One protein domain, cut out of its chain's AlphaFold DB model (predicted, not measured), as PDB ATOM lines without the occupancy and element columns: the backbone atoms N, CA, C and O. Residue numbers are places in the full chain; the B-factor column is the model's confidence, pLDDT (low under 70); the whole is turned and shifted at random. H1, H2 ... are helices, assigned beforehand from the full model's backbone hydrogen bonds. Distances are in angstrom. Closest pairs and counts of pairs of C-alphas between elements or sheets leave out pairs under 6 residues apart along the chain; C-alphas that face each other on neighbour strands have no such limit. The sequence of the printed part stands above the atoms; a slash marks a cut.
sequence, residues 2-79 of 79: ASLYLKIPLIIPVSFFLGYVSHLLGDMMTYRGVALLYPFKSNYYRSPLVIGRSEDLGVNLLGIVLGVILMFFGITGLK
ATOM      1  N   ALA A   2     -44.648 -17.025 -26.228       49.31
ATOM      2  CA  ALA A   2     -45.463 -15.896 -25.723       49.31
ATOM      3  C   ALA A   2     -45.991 -16.055 -24.274       49.31
ATOM      4  O   ALA A   2     -45.981 -15.105 -23.501       49.31
ATOM      5  N   SER A   3     -46.372 -17.273 -23.867       55.03
ATOM      6  CA  SER A   3     -46.796 -17.584 -22.486       55.03
ATOM      7  C   SER A   3     -45.689 -17.355 -21.440       55.03
ATOM      8  O   SER A   3     -45.971 -16.902 -20.337       55.03
ATOM      9  N   LEU A   4     -44.418 -17.593 -21.785       54.22
ATOM     10  CA  LEU A   4     -43.288 -17.376 -20.873       54.22
ATOM     11  C   LEU A   4     -43.029 -15.872 -20.660       54.22
ATOM     12  O   LEU A   4     -42.840 -15.432 -19.529       54.22
ATOM     13  N   TYR A   5     -43.127 -15.081 -21.733       57.00
ATOM     14  CA  TYR A   5     -42.986 -13.620 -21.706       57.00
ATOM     15  C   TYR A   5     -44.117 -12.897 -20.968       57.00
ATOM     16  O   TYR A   5     -43.897 -11.792 -20.496       57.00
ATOM     17  N   LEU A   6     -45.302 -13.505 -20.841       57.16
ATOM     18  CA  LEU A   6     -46.410 -12.995 -20.020       57.16
ATOM     19  C   LEU A   6     -46.305 -13.433 -18.550       57.16
ATOM     20  O   LEU A   6     -46.747 -12.710 -17.664       57.16
ATOM     21  N   LYS A   7     -45.686 -14.588 -18.274       56.59
ATOM     22  CA  LYS A   7     -45.490 -15.114 -16.911       56.59
ATOM     23  C   LYS A   7     -44.412 -14.365 -16.126       56.59
ATOM     24  O   LYS A   7     -44.634 -14.040 -14.966       56.59
ATOM     25  N   ILE A   8     -43.273 -14.053 -16.748       60.66
ATOM     26  CA  ILE A   8     -42.164 -13.319 -16.106       60.66
ATOM     27  C   ILE A   8     -42.595 -11.940 -15.549       60.66
ATOM     28  O   ILE A   8     -42.318 -11.676 -14.378       60.66
ATOM     29  N   PRO A   9     -43.312 -11.074 -16.297       66.19
ATOM     30  CA  PRO A   9     -43.742  -9.773 -15.786       66.19
ATOM     31  C   PRO A   9     -44.849  -9.871 -14.732       66.19
ATOM     32  O   PRO A   9     -45.045  -8.910 -14.001       66.19
ATOM     33  N   LEU A  10     -45.554 -11.003 -14.624       72.44
ATOM     34  CA  LEU A  10     -46.578 -11.242 -13.599       72.44
ATOM     35  C   LEU A  10     -45.985 -11.833 -12.309       72.44
ATOM     36  O   LEU A  10     -46.470 -11.542 -11.219       72.44
ATOM     37  N   ILE A  11     -44.898 -12.603 -12.413       78.25
ATOM     38  CA  ILE A  11     -44.184 -13.177 -11.262       78.25
ATOM     39  C   ILE A  11     -43.617 -12.087 -10.351       78.25
ATOM     40  O   ILE A  11     -43.709 -12.215  -9.134       78.25
ATOM     41  N   ILE A  12     -43.062 -11.013 -10.917       78.31
ATOM     42  CA  ILE A  12     -42.445  -9.921 -10.149       78.31
ATOM     43  C   ILE A  12     -43.462  -9.208  -9.234       78.31
ATOM     44  O   ILE A  12     -43.240  -9.189  -8.023       78.31
ATOM     45  N   PRO A  13     -44.589  -8.659  -9.737       82.06
ATOM     46  CA  PRO A  13     -45.566  -7.972  -8.896       82.06
ATOM     47  C   PRO A  13     -46.265  -8.922  -7.921       82.06
ATOM     48  O   PRO A  13     -46.523  -8.526  -6.787       82.06
ATOM     49  N   VAL A  14     -46.523 -10.176  -8.309       82.06
ATOM     50  CA  VAL A  14     -47.103 -11.177  -7.398       82.06
ATOM     51  C   VAL A  14     -46.132 -11.507  -6.265       82.06
ATOM     52  O   VAL A  14     -46.533 -11.502  -5.105       82.06
ATOM     53  N   SER A  15     -44.852 -11.727  -6.569       78.25
ATOM     54  CA  SER A  15     -43.822 -11.989  -5.553       78.25
ATOM     55  C   SER A  15     -43.631 -10.794  -4.621       78.25
ATOM     56  O   SER A  15     -43.542 -10.974  -3.409       78.25
ATOM     57  N   PHE A  16     -43.626  -9.573  -5.165       82.06
ATOM     58  CA  PHE A  16     -43.559  -8.351  -4.365       82.06
ATOM     59  C   PHE A  16     -44.772  -8.221  -3.438       82.06
ATOM     60  O   PHE A  16     -44.607  -7.992  -2.242       82.06
ATOM     61  N   PHE A  17     -45.984  -8.412  -3.966       86.69
ATOM     62  CA  PHE A  17     -47.214  -8.331  -3.183       86.69
ATOM     63  C   PHE A  17     -47.245  -9.383  -2.069       86.69
ATOM     64  O   PHE A  17     -47.539  -9.053  -0.922       86.69
ATOM     65  N   LEU A  18     -46.877 -10.630  -2.372       81.81
ATOM     66  CA  LEU A  18     -46.791 -11.701  -1.378       81.81
ATOM     67  C   LEU A  18     -45.734 -11.409  -0.310       81.81
ATOM     68  O   LEU A  18     -46.005 -11.593   0.876       81.81
ATOM     69  N   GLY A  19     -44.560 -10.910  -0.705       82.81
ATOM     70  CA  GLY A  19     -43.518 -10.490   0.230       82.81
ATOM     71  C   GLY A  19     -43.984  -9.354   1.141       82.81
ATOM     72  O   GLY A  19     -43.792  -9.416   2.354       82.81
ATOM     73  N   TYR A  20     -44.670  -8.358   0.580       85.81
ATOM     74  CA  TYR A  20     -45.233  -7.239   1.331       85.81
ATOM     75  C   TYR A  20     -46.302  -7.691   2.338       85.81
ATOM     76  O   TYR A  20     -46.248  -7.312   3.508       85.81
ATOM     77  N   VAL A  21     -47.234  -8.554   1.920       87.38
ATOM     78  CA  VAL A  21     -48.249  -9.129   2.816       87.38
ATOM     79  C   VAL A  21     -47.589  -9.962   3.915       87.38
ATOM     80  O   VAL A  21     -47.940  -9.812   5.082       87.38
ATOM     81  N   SER A  22     -46.603 -10.795   3.574       83.25
ATOM     82  CA  SER A  22     -45.861 -11.589   4.559       83.25
ATOM     83  C   SER A  22     -45.135 -10.712   5.578       83.25
ATOM     84  O   SER A  22     -45.118 -11.052   6.759       83.25
ATOM     85  N   HIS A  23     -44.547  -9.595   5.149       84.75
ATOM     86  CA  HIS A  23     -43.883  -8.651   6.044       84.75
ATOM     87  C   HIS A  23     -44.880  -8.005   7.014       84.75
ATOM     88  O   HIS A  23     -44.665  -8.048   8.222       84.75
ATOM     89  N   LEU A  24     -46.025  -7.520   6.512       88.38
ATOM     90  CA  LEU A  24     -47.094  -6.968   7.353       88.38
ATOM     91  C   LEU A  24     -47.632  -7.987   8.362       88.38
ATOM     92  O   LEU A  24     -47.874  -7.636   9.516       88.38
ATOM     93  N   LEU A  25     -47.823  -9.241   7.945       85.81
ATOM     94  CA  LEU A  25     -48.244 -10.313   8.847       85.81
ATOM     95  C   LEU A  25     -47.189 -10.571   9.926       85.81
ATOM     96  O   LEU A  25     -47.546 -10.688  11.096       85.81
ATOM     97  N   GLY A  26     -45.905 -10.588   9.559       81.62
ATOM     98  CA  GLY A  26     -44.801 -10.677  10.513       81.62
ATOM     99  C   GLY A  26     -44.844  -9.554  11.548       81.62
ATOM    100  O   GLY A  26     -44.823  -9.825  12.748       81.62
ATOM    101  N   ASP A  27     -45.017  -8.309  11.104       85.12
ATOM    102  CA  ASP A  27     -45.119  -7.149  11.993       85.12
ATOM    103  C   ASP A  27     -46.341  -7.233  12.921       85.12
ATOM    104  O   ASP A  27     -46.243  -6.905  14.109       85.12
ATOM    105  N   MET A  28     -47.483  -7.731  12.429       89.31
ATOM    106  CA  MET A  28     -48.678  -7.979  13.248       89.31
ATOM    107  C   MET A  28     -48.454  -9.030  14.338       89.31
ATOM    108  O   MET A  28     -49.122  -8.968  15.371       89.31
ATOM    109  N   MET A  29     -47.552  -9.989  14.126       84.50
ATOM    110  CA  MET A  29     -47.202 -11.028  15.102       84.50
ATOM    111  C   MET A  29     -46.205 -10.540  16.164       84.50
ATOM    112  O   MET A  29     -45.847 -11.303  17.065       84.50
ATOM    113  N   THR A  30     -45.765  -9.281  16.096       83.94
ATOM    114  CA  THR A  30     -44.915  -8.672  17.126       83.94
ATOM    115  C   THR A  30     -45.735  -8.032  18.247       83.94
ATOM    116  O   THR A  30     -46.892  -7.650  18.061       83.94
ATOM    117  N   TYR A  31     -45.116  -7.808  19.412       84.00
ATOM    118  CA  TYR A  31     -45.754  -7.064  20.511       84.00
ATOM    119  C   TYR A  31     -46.221  -5.651  20.122       84.00
ATOM    120  O   TYR A  31     -47.191  -5.147  20.700       84.00
ATOM    121  N   ARG A  32     -45.536  -5.014  19.160       86.25
ATOM    122  CA  ARG A  32     -45.841  -3.661  18.677       86.25
ATOM    123  C   ARG A  32     -47.033  -3.659  17.718       86.25
ATOM    124  O   ARG A  32     -47.871  -2.764  17.806       86.25
ATOM    125  N   GLY A  33     -47.125  -4.663  16.847       86.88
ATOM    126  CA  GLY A  33     -48.082  -4.682  15.744       86.88
ATOM    127  C   GLY A  33     -47.742  -3.680  14.642       86.88
ATOM    128  O   GLY A  33     -46.689  -3.040  14.664       86.88
ATOM    129  N   VAL A  34     -48.672  -3.498  13.704       91.75
ATOM    130  CA  VAL A  34     -48.483  -2.629  12.532       91.75
ATOM    131  C   VAL A  34     -49.601  -1.597  12.388       91.75
ATOM    132  O   VAL A  34     -50.780  -1.906  12.559       91.75
ATOM    133  N   ALA A  35     -49.245  -0.356  12.053       92.88
ATOM    134  CA  ALA A  35     -50.204   0.709  11.763       92.88
ATOM    135  C   ALA A  35     -50.488   0.768  10.253       92.88
ATOM    136  O   ALA A  35     -49.833   1.497   9.514       92.88
ATOM    137  N   LEU A  36     -51.484   0.004   9.795       90.00
ATOM    138  CA  LEU A  36     -51.803  -0.159   8.365       90.00
ATOM    139  C   LEU A  36     -52.178   1.137   7.638       90.00
ATOM    140  O   LEU A  36     -52.055   1.226   6.422       90.00
ATOM    141  N   LEU A  37     -52.686   2.121   8.377       91.19
ATOM    142  CA  LEU A  37     -53.236   3.357   7.826       91.19
ATOM    143  C   LEU A  37     -52.401   4.585   8.206       91.19
ATOM    144  O   LEU A  37     -52.902   5.706   8.136       91.19
ATOM    145  N   TYR A  38     -51.148   4.401   8.629       86.44
ATOM    146  CA  TYR A  38     -50.238   5.518   8.877       86.44
ATOM    147  C   TYR A  38     -49.976   6.302   7.569       86.44
ATOM    148  O   TYR A  38     -49.812   5.675   6.522       86.44
ATOM    149  N   PRO A  39     -49.926   7.651   7.582       90.00
ATOM    150  CA  PRO A  39     -50.021   8.552   8.739       90.00
ATOM    151  C   PRO A  39     -51.453   8.963   9.123       90.00
ATOM    152  O   PRO A  39     -51.638   9.688  10.094       90.00
ATOM    153  N   PHE A  40     -52.474   8.523   8.386       94.44
ATOM    154  CA  PHE A  40     -53.860   8.961   8.580       94.44
ATOM    155  C   PHE A  40     -54.506   8.412   9.857       94.44
ATOM    156  O   PHE A  40     -55.343   9.082  10.462       94.44
ATOM    157  N   LYS A  41     -54.153   7.187  10.268       87.56
ATOM    158  CA  LYS A  41     -54.602   6.575  11.526       87.56
ATOM    159  C   LYS A  41     -53.477   5.771  12.170       87.56
ATOM    160  O   LYS A  41     -52.871   4.916  11.531       87.56
ATOM    161  N   SER A  42     -53.283   5.983  13.467       88.12
ATOM    162  CA  SER A  42     -52.223   5.349  14.267       88.12
ATOM    163  C   SER A  42     -52.707   4.127  15.054       88.12
ATOM    164  O   SER A  42     -52.148   3.794  16.096       88.12
ATOM    165  N   ASN A  43     -53.765   3.462  14.582       91.81
ATOM    166  CA  ASN A  43     -54.267   2.246  15.214       91.81
ATOM    167  C   ASN A  43     -53.363   1.071  14.837       91.81
ATOM    168  O   ASN A  43     -53.224   0.751  13.656       91.81
ATOM    169  N   TYR A  44     -52.763   0.438  15.843       90.62
ATOM    170  CA  TYR A  44     -51.891  -0.717  15.659       90.62
ATOM    171  C   TYR A  44     -52.710  -2.005  15.646       90.62
ATOM    172  O   TYR A  44     -53.412  -2.326  16.607       90.62
ATOM    173  N   TYR A  45     -52.587  -2.753  14.555       90.31
ATOM    174  CA  TYR A  45     -53.206  -4.054  14.363       90.31
ATOM    175  C   TYR A  45     -52.231  -5.152  14.784       90.31
ATOM    176  O   TYR A  45     -51.044  -5.102  14.452       90.31
ATOM    177  N   ARG A  46     -52.740  -6.131  15.535       89.38
ATOM    178  CA  ARG A  46     -51.970  -7.251  16.082       89.38
ATOM    179  C   ARG A  46     -52.685  -8.568  15.830       89.38
ATOM    180  O   ARG A  46     -53.912  -8.642  15.895       89.38
ATOM    181  N   SER A  47     -51.890  -9.590  15.563       83.44
ATOM    182  CA  SER A  47     -52.319 -10.981  15.513       83.44
ATOM    183  C   SER A  47     -52.573 -11.494  16.942       83.44
ATOM    184  O   SER A  47     -51.850 -11.105  17.862       83.44
ATOM    185  N   PRO A  48     -53.563 -12.382  17.156       76.81
ATOM    186  CA  PRO A  48     -53.757 -13.050  18.446       76.81
ATOM    187  C   PRO A  48     -52.590 -13.987  18.805       76.81
ATOM    188  O   PRO A  48     -52.357 -14.262  19.978       76.81
ATOM    189  N   LEU A  49     -51.838 -14.453  17.803       75.25
ATOM    190  CA  LEU A  49     -50.588 -15.188  17.967       75.25
ATOM    191  C   LEU A  49     -49.422 -14.197  17.914       75.25
ATOM    192  O   LEU A  49     -49.044 -13.736  16.833       75.25
ATOM    193  N   VAL A  50     -48.879 -13.861  19.084       75.69
ATOM    194  CA  VAL A  50     -47.704 -12.994  19.227       75.69
ATOM    195  C   VAL A  50     -46.481 -13.874  19.451       75.69
ATOM    196  O   VAL A  50     -46.430 -14.614  20.431       75.69
ATOM    197  N   ILE A  51     -45.511 -13.820  18.536       70.81
ATOM    198  CA  ILE A  51     -44.314 -14.679  18.587       70.81
ATOM    199  C   ILE A  51     -43.175 -14.006  19.372       70.81
ATOM    200  O   ILE A  51     -42.319 -14.697  19.914       70.81
ATOM    201  N   GLY A  52     -43.184 -12.676  19.511       68.44
ATOM    202  CA  GLY A  52     -42.151 -11.966  20.266       68.44
ATOM    203  C   GLY A  52     -41.931 -10.527  19.809       68.44
ATOM    204  O   GLY A  52     -42.843  -9.859  19.311       68.44
ATOM    205  N   ARG A  53     -40.711 -10.020  19.989       67.50
ATOM    206  CA  ARG A  53     -40.221  -8.791  19.348       67.50
ATOM    207  C   ARG A  53     -39.732  -9.120  17.935       67.50
ATOM    208  O   ARG A  53     -39.227 -10.205  17.684       67.50
ATOM    209  N   SER A  54     -39.820  -8.155  17.019       63.00
ATOM    210  CA  SER A  54     -39.250  -8.260  15.660       63.00
ATOM    211  C   SER A  54     -37.743  -8.545  15.654       63.00
ATOM    212  O   SER A  54     -37.203  -9.046  14.678       63.00
ATOM    213  N   GLU A  55     -37.063  -8.207  16.746       66.25
ATOM    214  CA  GLU A  55     -35.618  -8.349  16.925       66.25
ATOM    215  C   GLU A  55     -35.231  -9.702  17.538       66.25
ATOM    216  O   GLU A  55     -34.043 -10.000  17.667       66.25
ATOM    217  N   ASP A  56     -36.212 -10.526  17.928       69.44
ATOM    218  CA  ASP A  56     -35.923 -11.808  18.556       69.44
ATOM    219  C   ASP A  56     -35.213 -12.734  17.568       69.44
ATOM    220  O   ASP A  56     -35.676 -12.998  16.454       69.44
ATOM    221  N   LEU A  57     -34.079 -13.275  18.019       73.94
ATOM    222  CA  LEU A  57     -33.228 -14.184  17.251       73.94
ATOM    223  C   LEU A  57     -34.036 -15.337  16.634       73.94
ATOM    224  O   LEU A  57     -33.794 -15.716  15.492       73.94
ATOM    225  N   GLY A  58     -35.018 -15.867  17.373       69.25
ATOM    226  CA  GLY A  58     -35.883 -16.956  16.915       69.25
ATOM    227  C   GLY A  58     -36.791 -16.571  15.745       69.25
ATOM    228  O   GLY A  58     -36.955 -17.365  14.821       69.25
ATOM    229  N   VAL A  59     -37.326 -15.346  15.738       68.31
ATOM    230  CA  VAL A  59     -38.162 -14.830  14.640       68.31
ATOM    231  C   VAL A  59     -37.310 -14.628  13.388       68.31
ATOM    232  O   VAL A  59     -37.697 -15.058  12.302       68.31
ATOM    233  N   ASN A  60     -36.110 -14.066  13.549       74.88
ATOM    234  CA  ASN A  60     -35.172 -13.873  12.443       74.88
ATOM    235  C   ASN A  60     -34.658 -15.201  11.868       74.88
ATOM    236  O   ASN A  60     -34.620 -15.365  10.649       74.88
ATOM    237  N   LEU A  61     -34.325 -16.177  12.716       80.25
ATOM    238  CA  LEU A  61     -33.932 -17.519  12.275       80.25
ATOM    239  C   LEU A  61     -35.062 -18.221  11.516       80.25
ATOM    240  O   LEU A  61     -34.809 -18.786  10.453       80.25
ATOM    241  N   LEU A  62     -36.303 -18.147  12.009       76.62
ATOM    242  CA  LEU A  62     -37.470 -18.694  11.308       76.62
ATOM    243  C   LEU A  62     -37.676 -18.030   9.943       76.62
ATOM    244  O   LEU A  62     -37.877 -18.732   8.952       76.62
ATOM    245  N   GLY A  63     -37.575 -16.700   9.876       74.50
ATOM    246  CA  GLY A  63     -37.680 -15.946   8.626       74.50
ATOM    247  C   GLY A  63     -36.608 -16.339   7.606       74.50
ATOM    248  O   GLY A  63     -36.927 -16.564   6.439       74.50
ATOM    249  N   ILE A  64     -35.355 -16.500   8.045       80.12
ATOM    250  CA  ILE A  64     -34.244 -16.939   7.186       80.12
ATOM    251  C   ILE A  64     -34.476 -18.366   6.683       80.12
ATOM    252  O   ILE A  64     -34.372 -18.611   5.482       80.12
ATOM    253  N   VAL A  65     -34.821 -19.305   7.570       83.88
ATOM    254  CA  VAL A  65     -35.051 -20.710   7.197       83.88
ATOM    255  C   VAL A  65     -36.199 -20.822   6.192       83.88
ATOM    256  O   VAL A  65     -36.037 -21.463   5.154       83.88
ATOM    257  N   LEU A  66     -37.326 -20.151   6.445       77.81
ATOM    258  CA  LEU A  66     -38.462 -20.131   5.520       77.81
ATOM    259  C   LEU A  66     -38.103 -19.470   4.184       77.81
ATOM    260  O   LEU A  66     -38.448 -20.008   3.133       77.81
ATOM    261  N   GLY A  67     -37.374 -18.351   4.205       76.81
ATOM    262  CA  GLY A  67     -36.924 -17.662   2.995       76.81
ATOM    263  C   GLY A  67     -36.013 -18.529   2.122       76.81
ATOM    264  O   GLY A  67     -36.219 -18.614   0.911       76.81
ATOM    265  N   VAL A  68     -35.056 -19.236   2.733       81.00
ATOM    266  CA  VAL A  68     -34.165 -20.173   2.033       81.00
ATOM    267  C   VAL A  68     -34.959 -21.341   1.446       81.00
ATOM    268  O   VAL A  68     -34.800 -21.651   0.266       81.00
ATOM    269  N   ILE A  69     -35.858 -21.953   2.225       80.88
ATOM    270  CA  ILE A  69     -36.722 -23.049   1.758       80.88
ATOM    271  C   ILE A  69     -37.551 -22.607   0.544       80.88
ATOM    272  O   ILE A  69     -37.562 -23.289  -0.482       80.88
ATOM    273  N   LEU A  70     -38.206 -21.447   0.627       70.31
ATOM    274  CA  LEU A  70     -39.025 -20.907  -0.459       70.31
ATOM    275  C   LEU A  70     -38.195 -20.552  -1.697       70.31
ATOM    276  O   LEU A  70     -38.657 -20.794  -2.810       70.31
ATOM    277  N   MET A  71     -36.966 -20.048  -1.537       71.50
ATOM    278  CA  MET A  71     -36.039 -19.854  -2.659       71.50
ATOM    279  C   MET A  71     -35.709 -21.177  -3.352       71.50
ATOM    280  O   MET A  71     -35.795 -21.260  -4.577       71.50
ATOM    281  N   PHE A  72     -35.383 -22.227  -2.593       76.12
ATOM    282  CA  PHE A  72     -35.095 -23.545  -3.164       76.12
ATOM    283  C   PHE A  72     -36.303 -24.129  -3.911       76.12
ATOM    284  O   PHE A  72     -36.145 -24.616  -5.035       76.12
ATOM    285  N   PHE A  73     -37.511 -24.037  -3.347       70.12
ATOM    286  CA  PHE A  73     -38.739 -24.491  -4.012       70.12
ATOM    287  C   PHE A  73     -39.132 -23.626  -5.219       70.12
ATOM    288  O   PHE A  73     -39.555 -24.156  -6.244       70.12
ATOM    289  N   GLY A  74     -38.941 -22.308  -5.151       64.69
ATOM    290  CA  GLY A  74     -39.208 -21.395  -6.264       64.69
ATOM    291  C   GLY A  74     -38.263 -21.609  -7.449       64.69
ATOM    292  O   GLY A  74     -38.712 -21.657  -8.591       64.69
ATOM    293  N   ILE A  75     -36.966 -21.814  -7.191       57.03
ATOM    294  CA  ILE A  75     -35.960 -22.104  -8.229       57.03
ATOM    295  C   ILE A  75     -36.207 -23.478  -8.865       57.03
ATOM    296  O   ILE A  75     -36.004 -23.654 -10.065       57.03
ATOM    297  N   THR A  76     -36.653 -24.462  -8.084       57.97
ATOM    298  CA  THR A  76     -36.941 -25.811  -8.597       57.97
ATOM    299  C   THR A  76     -38.281 -25.907  -9.327       57.97
ATOM    300  O   THR A  76     -38.365 -26.671 -10.283       57.97
ATOM    301  N   GLY A  77     -39.286 -25.110  -8.952       50.75
ATOM    302  CA  GLY A  77     -40.576 -25.011  -9.651       50.75
ATOM    303  C   GLY A  77     -40.565 -24.131 -10.910       50.75
ATOM    304  O   GLY A  77     -41.537 -24.130 -11.660       50.75
ATOM    305  N   LEU A  78     -39.476 -23.388 -11.146       49.09
ATOM    306  CA  LEU A  78     -39.212 -22.635 -12.383       49.09
ATOM    307  C   LEU A  78     -38.568 -23.488 -13.495       49.09
ATOM    308  O   LEU A  78     -38.333 -22.959 -14.583       49.09
ATOM    309  N   LYS A  79     -38.260 -24.764 -13.224       44.41
ATOM    310  CA  LYS A  79     -37.763 -25.723 -14.222       44.41
ATOM    311  C   LYS A  79     -38.876 -26.250 -15.122       44.41
ATOM    312  O   LYS A  79     -39.988 -26.496 -14.609       44.41
TER     313      LYS A  79
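Overview. This is residues 2 to 79 of the 79 residues of the protein "Metal-dependent hydrolase" of Desulfurococcaceae archaeon AG1 (UniProt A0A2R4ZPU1). Two long helices, H1 and H2, run side by side in opposite directions as two prongs with a gap between them, joined at one end by a long looped head without named elements, residues 29 to 56. The head first makes a loop on the side of H1 away from H2, folding back near residue 40, then crosses over to the start of H2; the prongs, residues 2 to 22 and 64 to 79, stand free. The printed part has 78 residues with two named helices, H1 then H2, and no named strand; its class is all helix. It is loose, with a radius of gyration of the C-alphas of 16.0 A, and flat, spanning 46 by 32 by 17 A.

Arrangement. H1, residues 2 to 28, is the longest helix, and it has a kink of 27 degrees near residue 10. H2, residues 57 to 77, is apart from H1, with no C-alpha of the one within 8 A of the other. The N-to-C direction is (-0.06, 0.20, 0.98) for H1 and (-0.10, -0.35, -0.93) for H2. In H2 every O i to N i+4 pair is within hydrogen-bond range; in H1 19 of 23 are.

Along the chain. H1 begins at C-alpha 2, (-45.463, -15.896, -25.723), and measures 39.9 A to C-alpha 28, (-48.678, -7.979, 13.248). H2 measures 29.9 A from C-alpha 57 to C-alpha 77, (-40.576, -25.011, -9.651).

Size, cuts and confidence. The two C-alphas farthest apart, those of Ala 2 and Tyr 31, are 47.1 A apart. The printed part has no cut, and H1 to H2 is a long link of 28 residues. Without the stretches that stand free, the body of 41 residues spans 33 by 17 by 12 A. The mean pLDDT of the printed part is 76.4, and it is under 70 at residues 2 to 9, 52 to 56, 58 to 59 and 74 to 79.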